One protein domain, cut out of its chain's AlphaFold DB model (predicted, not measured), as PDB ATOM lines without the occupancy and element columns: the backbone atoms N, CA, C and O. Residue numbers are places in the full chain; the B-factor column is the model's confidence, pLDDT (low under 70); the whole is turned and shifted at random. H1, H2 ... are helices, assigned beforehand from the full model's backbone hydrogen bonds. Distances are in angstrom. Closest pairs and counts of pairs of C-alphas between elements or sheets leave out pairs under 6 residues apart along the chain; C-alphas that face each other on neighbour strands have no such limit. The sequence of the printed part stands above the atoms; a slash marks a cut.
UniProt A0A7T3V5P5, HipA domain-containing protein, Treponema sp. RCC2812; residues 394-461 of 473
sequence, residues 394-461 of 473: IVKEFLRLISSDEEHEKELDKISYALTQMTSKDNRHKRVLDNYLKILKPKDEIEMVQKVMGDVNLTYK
ATOM      1  N   ILE A 394     192.622 203.975 158.389       96.06
ATOM      2  CA  ILE A 394     193.123 203.634 157.045       96.06
ATOM      3  C   ILE A 394     192.214 204.236 155.967       96.06
ATOM      4  O   ILE A 394     192.696 204.794 154.984       96.06
ATOM      5  N   VAL A 395     190.892 204.154 156.151       96.44
ATOM      6  CA  VAL A 395     189.924 204.729 155.204       96.44
ATOM      7  C   VAL A 395     189.968 206.250 155.245       96.44
ATOM      8  O   VAL A 395     189.953 206.879 154.195       96.44
ATOM      9  N   LYS A 396     190.118 206.865 156.423       95.50
ATOM     10  CA  LYS A 396     190.353 208.309 156.532       95.50
ATOM     11  C   LYS A 396     191.616 208.716 155.772       95.50
ATOM     12  O   LYS A 396     191.562 209.648 154.983       95.50
ATOM     13  N   GLU A 397     192.739 208.015 155.947       95.19
ATOM     14  CA  GLU A 397     193.964 208.316 155.190       95.19
ATOM     15  C   GLU A 397     193.743 208.195 153.674       95.19
ATOM     16  O   GLU A 397     194.142 209.090 152.932       95.19
ATOM     17  N   PHE A 398     193.041 207.154 153.226       96.31
ATOM     18  CA  PHE A 398     192.654 206.973 151.828       96.31
ATOM     19  C   PHE A 398     191.799 208.134 151.292       96.31
ATOM     20  O   PHE A 398     192.141 208.739 150.276       96.31
ATOM     21  N   LEU A 399     190.734 208.512 152.004       95.69
ATOM     22  CA  LEU A 399     189.861 209.630 151.630       95.69
ATOM     23  C   LEU A 399     190.612 210.974 151.645       95.69
ATOM     24  O   LEU A 399     190.318 211.857 150.837       95.69
ATOM     25  N   ARG A 400     191.601 211.136 152.537       94.69
ATOM     26  CA  ARG A 400     192.461 212.327 152.592       94.69
ATOM     27  C   ARG A 400     193.285 212.473 151.323       94.69
ATOM     28  O   ARG A 400     193.354 213.581 150.808       94.69
ATOM     29  N   LEU A 401     193.894 211.382 150.845       94.25
ATOM     30  CA  LEU A 401     194.698 211.384 149.621       94.25
ATOM     31  C   LEU A 401     193.862 211.839 148.423       94.25
ATOM     32  O   LEU A 401     194.285 212.739 147.710       94.25
ATOM     33  N   ILE A 402     192.641 211.311 148.285       94.31
ATOM     34  CA  ILE A 402     191.700 211.726 147.233       94.31
ATOM     35  C   ILE A 402     191.369 213.220 147.347       94.31
ATOM     36  O   ILE A 402     191.317 213.927 146.345       94.31
ATOM     37  N   SER A 403     191.154 213.716 148.569       91.44
ATOM     38  CA  SER A 403     190.823 215.126 148.804       91.44
ATOM     39  C   SER A 403     191.986 216.091 148.551       91.44
ATOM     40  O   SER A 403     191.717 217.273 148.343       91.44
ATOM     41  N   SER A 404     193.236 215.638 148.664       87.06
ATOM     42  CA  SER A 404     194.439 216.470 148.508       87.06
ATOM     43  C   SER A 404     195.085 216.375 147.128       87.06
ATOM     44  O   SER A 404     196.021 217.116 146.857       87.06
ATOM     45  N   ASP A 405     194.640 215.438 146.295       80.44
ATOM     46  CA  ASP A 405     195.180 215.229 144.956       80.44
ATOM     47  C   ASP A 405     194.613 216.278 143.984       80.44
ATOM     48  O   ASP A 405     193.425 216.261 143.625       80.44
ATOM     49  N   GLU A 406     195.478 217.218 143.604       76.44
ATOM     50  CA  GLU A 406     195.231 218.249 142.592       76.44
ATOM     51  C   GLU A 406     195.811 217.870 141.217       76.44
ATOM     52  O   GLU A 406     195.554 218.573 140.244       76.44
ATOM     53  N   GLU A 407     196.557 216.762 141.117       77.88
ATOM     54  CA  GLU A 407     197.241 216.337 139.886       77.88
ATOM     55  C   GLU A 407     196.282 215.670 138.896       77.88
ATOM     56  O   GLU A 407     196.431 215.819 137.684       77.88
ATOM     57  N   HIS A 408     195.270 214.958 139.395       84.62
ATOM     58  CA  HIS A 408     194.280 214.294 138.551       84.62
ATOM     59  C   HIS A 408     193.000 215.134 138.415       84.62
ATOM     60  O   HIS A 408     192.401 215.545 139.407       84.62
ATOM     61  N   GLU A 409     192.507 215.353 137.193       80.62
ATOM     62  CA  GLU A 409     191.229 216.060 136.990       80.62
ATOM     63  C   GLU A 409     190.011 215.156 137.244       80.62
ATOM     64  O   GLU A 409     188.993 215.613 137.770       80.62
ATOM     65  N   LYS A 410     190.105 213.859 136.916       91.12
ATOM     66  CA  LYS A 410     189.000 212.901 137.067       91.12
ATOM     67  C   LYS A 410     189.020 212.229 138.438       91.12
ATOM     68  O   LYS A 410     190.040 211.711 138.882       91.12
ATOM     69  N   GLU A 411     187.857 212.160 139.085       93.38
ATOM     70  CA  GLU A 411     187.694 211.568 140.424       93.38
ATOM     71  C   GLU A 411     188.109 210.088 140.485       93.38
ATOM     72  O   GLU A 411     188.690 209.644 141.474       93.38
ATOM     73  N   LEU A 412     187.857 209.332 139.415       93.06
ATOM     74  CA  LEU A 412     188.240 207.925 139.323       93.06
ATOM     75  C   LEU A 412     189.765 207.725 139.346       93.06
ATOM     76  O   LEU A 412     190.259 206.796 139.991       93.06
ATOM     77  N   ASP A 413     190.507 208.620 138.695       93.31
ATOM     78  CA  ASP A 413     191.967 208.564 138.649       93.31
ATOM     79  C   ASP A 413     192.545 208.859 140.045       93.31
ATOM     80  O   ASP A 413     193.398 208.112 140.526       93.31
ATOM     81  N   LYS A 414     191.973 209.839 140.770       94.50
ATOM     82  CA  LYS A 414     192.312 210.118 142.184       94.50
ATOM     83  C   LYS A 414     192.109 208.898 143.078       94.50
ATOM     84  O   LYS A 414     192.960 208.573 143.906       94.50
ATOM     85  N   ILE A 415     190.967 208.220 142.929       95.44
ATOM     86  CA  ILE A 415     190.639 207.009 143.696       95.44
ATOM     87  C   ILE A 415     191.657 205.903 143.401       95.44
ATOM     88  O   ILE A 415     192.195 205.296 144.329       95.44
ATOM     89  N   SER A 416     191.962 205.672 142.124       94.69
ATOM     90  CA  SER A 416     192.897 204.635 141.671       94.69
ATOM     91  C   SER A 416     194.325 204.890 142.162       94.69
ATOM     92  O   SER A 416     195.002 203.974 142.647       94.69
ATOM     93  N   TYR A 417     194.761 206.149 142.120       95.12
ATOM     94  CA  TYR A 417     196.033 206.587 142.680       95.12
ATOM     95  C   TYR A 417     196.094 206.346 144.195       95.12
ATOM     96  O   TYR A 417     197.010 205.676 144.682       95.12
ATOM     97  N   ALA A 418     195.088 206.801 144.947       95.62
ATOM     98  CA  ALA A 418     195.035 206.625 146.397       95.62
ATOM     99  C   ALA A 418     195.001 205.142 146.810       95.62
ATOM    100  O   ALA A 418     195.684 204.753 147.762       95.62
ATOM    101  N   LEU A 419     194.270 204.289 146.080       95.75
ATOM    102  CA  LEU A 419     194.282 202.838 146.289       95.75
ATOM    103  C   LEU A 419     195.694 202.270 146.099       95.75
ATOM    104  O   LEU A 419     196.192 201.546 146.962       95.75
ATOM    105  N   THR A 420     196.375 202.634 145.015       95.31
ATOM    106  CA  THR A 420     197.739 202.161 144.726       95.31
ATOM    107  C   THR A 420     198.729 202.585 145.817       95.31
ATOM    108  O   THR A 420     199.500 201.766 146.328       95.31
ATOM    109  N   GLN A 421     198.664 203.845 146.250       94.56
ATOM    110  CA  GLN A 421     199.520 204.378 147.315       94.56
ATOM    111  C   GLN A 421     199.269 203.709 148.669       94.56
ATOM    112  O   GLN A 421     200.208 203.437 149.412       94.56
ATOM    113  N   MET A 422     198.014 203.426 149.017       95.00
ATOM    114  CA  MET A 422     197.689 202.812 150.305       95.00
ATOM    115  C   MET A 422     198.025 201.322 150.344       95.00
ATOM    116  O   MET A 422     198.509 200.836 151.367       95.00
ATOM    117  N   THR A 423     197.772 200.604 149.248       92.88
ATOM    118  CA  THR A 423     197.931 199.142 149.183       92.88
ATOM    119  C   THR A 423     199.376 198.687 149.012       92.88
ATOM    120  O   THR A 423     199.706 197.593 149.461       92.88
ATOM    121  N   SER A 424     200.249 199.524 148.446       90.94
ATOM    122  CA  SER A 424     201.688 199.240 148.354       90.94
ATOM    123  C   SER A 424     202.406 199.279 149.711       90.94
ATOM    124  O   SER A 424     203.441 198.637 149.871       90.94
ATOM    125  N   LYS A 425     201.852 199.991 150.704       85.88
ATOM    126  CA  LYS A 425     202.448 200.140 152.043       85.88
ATOM    127  C   LYS A 425     202.313 198.889 152.914       85.88
ATOM    128  O   LYS A 425     203.256 198.520 153.605       85.88
ATOM    129  N   ASP A 426     201.122 198.289 152.952       89.94
ATOM    130  CA  ASP A 426     200.786 197.184 153.858       89.94
ATOM    131  C   ASP A 426     199.570 196.403 153.327       89.94
ATOM    132  O   ASP A 426     198.517 196.976 153.029       89.94
ATOM    133  N   ASN A 427     199.665 195.071 153.288       90.69
ATOM    134  CA  ASN A 427     198.560 194.188 152.901       90.69
ATOM    135  C   ASN A 427     197.290 194.380 153.754       90.69
ATOM    136  O   ASN A 427     196.180 194.115 153.284       90.69
ATOM    137  N   ARG A 428     197.417 194.847 155.001       92.31
ATOM    138  CA  ARG A 428     196.274 195.179 155.864       92.31
ATOM    139  C   ARG A 428     195.475 196.358 155.326       92.31
ATOM    140  O   ARG A 428     194.251 196.331 155.429       92.31
ATOM    141  N   HIS A 429     196.130 197.356 154.723       95.56
ATOM    142  CA  HIS A 429     195.431 198.490 154.118       95.56
ATOM    143  C   HIS A 429     194.529 198.021 152.989       95.56
ATOM    144  O   HIS A 429     193.349 198.355 152.981       95.56
ATOM    145  N   LYS A 430     195.059 197.168 152.104       94.69
ATOM    146  CA  LYS A 430     194.282 196.564 151.019       94.69
ATOM    147  C   LYS A 430     193.016 195.895 151.536       94.69
ATOM    148  O   LYS A 430     191.928 196.268 151.125       94.69
ATOM    149  N   ARG A 431     193.137 194.996 152.516       94.19
ATOM    150  CA  ARG A 431     191.973 194.291 153.081       94.19
ATOM    151  C   ARG A 431     190.928 195.239 153.677       94.19
ATOM    152  O   ARG A 431     189.734 195.028 153.486       94.19
ATOM    153  N   VAL A 432     191.355 196.275 154.400       95.69
ATOM    154  CA  VAL A 432     190.427 197.255 154.989       95.69
ATOM    155  C   VAL A 432     189.722 198.077 153.907       95.69
ATOM    156  O   VAL A 432     188.511 198.271 154.002       95.69
ATOM    157  N   LEU A 433     190.447 198.518 152.875       95.88
ATOM    158  CA  LEU A 433     189.883 199.283 151.759       95.88
ATOM    159  C   LEU A 433     188.945 198.431 150.895       95.88
ATOM    160  O   LEU A 433     187.859 198.895 150.558       95.88
ATOM    161  N   ASP A 434     189.296 197.172 150.630       93.88
ATOM    162  CA  ASP A 434     188.434 196.219 149.921       93.88
ATOM    163  C   ASP A 434     187.099 196.042 150.664       93.88
ATOM    164  O   ASP A 434     186.022 196.105 150.067       93.88
ATOM    165  N   ASN A 435     187.144 195.895 151.992       93.75
ATOM    166  CA  ASN A 435     185.935 195.795 152.807       93.75
ATOM    167  C   ASN A 435     185.134 197.096 152.851       93.75
ATOM    168  O   ASN A 435     183.906 197.054 152.802       93.75
ATOM    169  N   TYR A 436     185.806 198.244 152.925       95.12
ATOM    170  CA  TYR A 436     185.155 199.544 152.819       95.12
ATOM    171  C   TYR A 436     184.388 199.677 151.497       95.12
ATOM    172  O   TYR A 436     183.193 199.963 151.514       95.12
ATOM    173  N   LEU A 437     185.022 199.385 150.363       93.62
ATOM    174  CA  LEU A 437     184.364 199.435 149.056       93.62
ATOM    175  C   LEU A 437     183.204 198.434 148.968       93.62
ATOM    176  O   LEU A 437     182.128 198.769 148.469       93.62
ATOM    177  N   LYS A 438     183.365 197.233 149.537       91.06
ATOM    178  CA  LYS A 438     182.304 196.218 149.592       91.06
ATOM    179  C   LYS A 438     181.062 196.705 150.342       91.06
ATOM    180  O   LYS A 438     179.948 196.481 149.869       91.06
ATOM    181  N   ILE A 439     181.215 197.388 151.482       90.94
ATOM    182  CA  ILE A 439     180.054 197.880 152.246       90.94
ATOM    183  C   ILE A 439     179.329 199.046 151.567       90.94
ATOM    184  O   ILE A 439     178.171 199.304 151.898       90.94
ATOM    185  N   LEU A 440     179.976 199.751 150.630       91.19
ATOM    186  CA  LEU A 440     179.315 200.787 149.836       91.19
ATOM    187  C   LEU A 440     178.286 200.185 148.872       91.19
ATOM    188  O   LEU A 440     177.327 200.875 148.525       91.19
ATOM    189  N   LYS A 441     178.452 198.916 148.470       89.62
ATOM    190  CA  LYS A 441     177.594 198.210 147.501       89.62
ATOM    191  C   LYS A 441     177.303 199.052 146.245       89.62
ATOM    192  O   LYS A 441     176.138 199.360 145.984       89.62
ATOM    193  N   PRO A 442     178.324 199.535 145.520       92.56
ATOM    194  CA  PRO A 442     178.088 200.224 144.256       92.56
ATOM    195  C   PRO A 442     177.602 199.224 143.195       92.56
ATOM    196  O   PRO A 442     178.080 198.091 143.156       92.56
ATOM    197  N   LYS A 443     176.639 199.617 142.355       93.50
ATOM    198  CA  LYS A 443     176.165 198.806 141.219       93.50
ATOM    199  C   LYS A 443     177.118 198.872 140.030       93.50
ATOM    200  O   LYS A 443     177.213 197.914 139.271       93.50
ATOM    201  N   ASP A 444     177.802 199.998 139.888       94.56
ATOM    202  CA  ASP A 444     178.768 200.276 138.838       94.56
ATOM    203  C   ASP A 444     179.854 201.237 139.350       94.56
ATOM    204  O   ASP A 444     179.848 201.693 140.499       94.56
ATOM    205  N   GLU A 445     180.822 201.521 138.488       94.00
ATOM    206  CA  GLU A 445     181.945 202.404 138.784       94.00
ATOM    207  C   GLU A 445     181.511 203.852 139.052       94.00
ATOM    208  O   GLU A 445     182.081 204.516 139.918       94.00
ATOM    209  N   ILE A 446     180.462 204.332 138.380       95.00
ATOM    210  CA  ILE A 446     179.945 205.692 138.562       95.00
ATOM    211  C   ILE A 446     179.373 205.835 139.976       95.00
ATOM    212  O   ILE A 446     179.708 206.781 140.691       95.00
ATOM    213  N   GLU A 447     178.560 204.875 140.420       96.25
ATOM    214  CA  GLU A 447     178.007 204.860 141.774       96.25
ATOM    215  C   GLU A 447     179.109 204.682 142.832       96.25
ATOM    216  O   GLU A 447     179.029 205.275 143.911       96.25
ATOM    217  N   MET A 448     180.164 203.909 142.540       96.12
ATOM    218  CA  MET A 448     181.330 203.799 143.425       96.12
ATOM    219  C   MET A 448     181.989 205.162 143.633       96.12
ATOM    220  O   MET A 448     182.168 205.575 144.781       96.12
ATOM    221  N   VAL A 449     182.310 205.869 142.544       95.88
ATOM    222  CA  VAL A 449     182.915 207.205 142.597       95.88
ATOM    223  C   VAL A 449     182.023 208.151 143.397       95.88
ATOM    224  O   VAL A 449     182.489 208.762 144.356       95.88
ATOM    225  N   GLN A 450     180.721 208.197 143.100       95.69
ATOM    226  CA  GLN A 450     179.767 209.043 143.822       95.69
ATOM    227  C   GLN A 450     179.748 208.760 145.330       95.69
ATOM    228  O   GLN A 450     179.756 209.695 146.135       95.69
ATOM    229  N   LYS A 451     179.742 207.485 145.738       96.00
ATOM    230  CA  LYS A 451     179.727 207.093 147.156       96.00
ATOM    231  C   LYS A 451     181.031 207.444 147.869       96.00
ATOM    232  O   LYS A 451     180.980 208.008 148.962       96.00
ATOM    233  N   VAL A 452     182.178 207.164 147.248       96.31
ATOM    234  CA  VAL A 452     183.495 207.513 147.803       96.31
ATOM    235  C   VAL A 452     183.630 209.029 147.933       96.31
ATOM    236  O   VAL A 452     183.980 209.524 149.001       96.31
ATOM    237  N   MET A 453     183.264 209.789 146.899       94.62
ATOM    238  CA  MET A 453     183.291 211.254 146.937       94.62
ATOM    239  C   MET A 453     182.284 211.829 147.938       94.62
ATOM    240  O   MET A 453     182.552 212.850 148.576       94.62
ATOM    241  N   GLY A 454     181.151 211.157 148.146       93.94
ATOM    242  CA  GLY A 454     180.233 211.435 149.248       93.94
ATOM    243  C   GLY A 454     180.924 211.350 150.613       93.94
ATOM    244  O   GLY A 454     180.854 212.299 151.396       93.94
ATOM    245  N   ASP A 455     181.659 210.267 150.876       94.19
ATOM    246  CA  ASP A 455     182.428 210.094 152.116       94.19
ATOM    247  C   ASP A 455     183.619 211.076 152.221       94.19
ATOM    248  O   ASP A 455     183.881 211.592 153.312       94.19
ATOM    249  N   VAL A 456     184.301 211.411 151.114       93.50
ATOM    250  CA  VAL A 456     185.320 212.485 151.070       93.50
ATOM    251  C   VAL A 456     184.706 213.809 151.523       93.50
ATOM    252  O   VAL A 456     185.243 214.476 152.409       93.50
ATOM    253  N   ASN A 457     183.548 214.175 150.967       90.69
ATOM    254  CA  ASN A 457     182.839 215.397 151.325       90.69
ATOM    255  C   ASN A 457     182.441 215.401 152.809       90.69
ATOM    256  O   ASN A 457     182.695 216.384 153.500       90.69
ATOM    257  N   LEU A 458     181.882 214.304 153.326       88.69
ATOM    258  CA  LEU A 458     181.512 214.187 154.743       88.69
ATOM    259  C   LEU A 458     182.721 214.281 155.686       88.69
ATOM    260  O   LEU A 458     182.598 214.808 156.793       88.69
ATOM    261  N   THR A 459     183.880 213.777 155.258       87.31
ATOM    262  CA  THR A 459     185.091 213.717 156.087       87.31
ATOM    263  C   THR A 459     185.887 215.026 156.052       87.31
ATOM    264  O   THR A 459     186.390 215.454 157.091       87.31
ATOM    265  N   TYR A 460     185.972 215.689 154.890       82.94
ATOM    266  CA  TYR A 460     186.893 216.813 154.653       82.94
ATOM    267  C   TYR A 460     186.236 218.148 154.267       82.94
ATOM    268  O   TYR A 460     186.903 219.187 154.343       82.94
ATOM    269  N   LYS A 461     184.930 218.218 153.955       62.78
ATOM    270  CA  LYS A 461     184.245 219.522 153.818       62.78
ATOM    271  C   LYS A 461     183.896 220.119 155.183       62.78
ATOM    272  O   LYS A 461     182.753 220.132 155.628       62.78
TER     273      LYS A 461
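Overview. This is residues 394 to 461 of the 473 residues of the protein "HipA domain-containing protein" of Treponema sp. RCC2812 (UniProt A0A7T3V5P5). H2 and H3 make a V, joined at its point by a tight link, and H4 runs across the V's open end, while H1 packs on one side of the V and on H4. The 68 printed residues hold four named helices, H1 to H4 in chain order, and no named strand; the class is all helix. Helix packing is mostly crossed, with 0 of 6 touching pairs at a shallow tilt. The whole is compact, with a radius of gyration of the C-alphas of 11.1 A, and rounded, spanning 27 by 27 by 19 A.

Arrangement. H1, residues 394 to 404, and H2, residues 411 to 423, form a helical hairpin: they touch, closest at C-alphas Ile 402 and Lys 414, 5.3 A apart, and run opposite ways at a steep tilt of 43 degrees. H2 touches H3, residues 427 to 440, with residues 419 to 423 alone, closest at C-alphas Thr 423 and Lys 430, 4.8 A apart. This second helical hairpin runs opposite ways at 36 degrees, only just a steep tilt. H1 and H3 touch about perpendicular, at 79 degrees, closest at C-alphas Ile 394 and His 429, 6.4 A apart. H4, residues 445 to 460, touches H1 about perpendicular, at 89 degrees, closest at C-alphas Leu 399 and Val 456, 5.4 A apart. H4 touches H2 with residues 449 to 453 alone, closest at C-alphas Leu 412 and Val 449, 6.3 A apart. H3 and H4 only just touch, with 3 pairs of C-alphas within 8 A. In H1, H2, H3 and H4 every O i to N i+4 pair is within hydrogen-bond range.

Along the chain. H1 begins at C-alpha 394 (193.123, 203.634, 157.045) and is 15.5 A long from first to last C-alpha. H2 measures 18.3 A, H3 20.6 A and H4 22.0 A. H4 ends at C-alpha 460 (186.893, 216.813, 154.653).

Size, cuts and confidence. The C-alphas farthest apart, Asn 427 and Lys 461, are 29.1 A apart. The printed part has no cut and no long link. Mean pLDDT of the printed part is 92.0, and residue 461 is under 70.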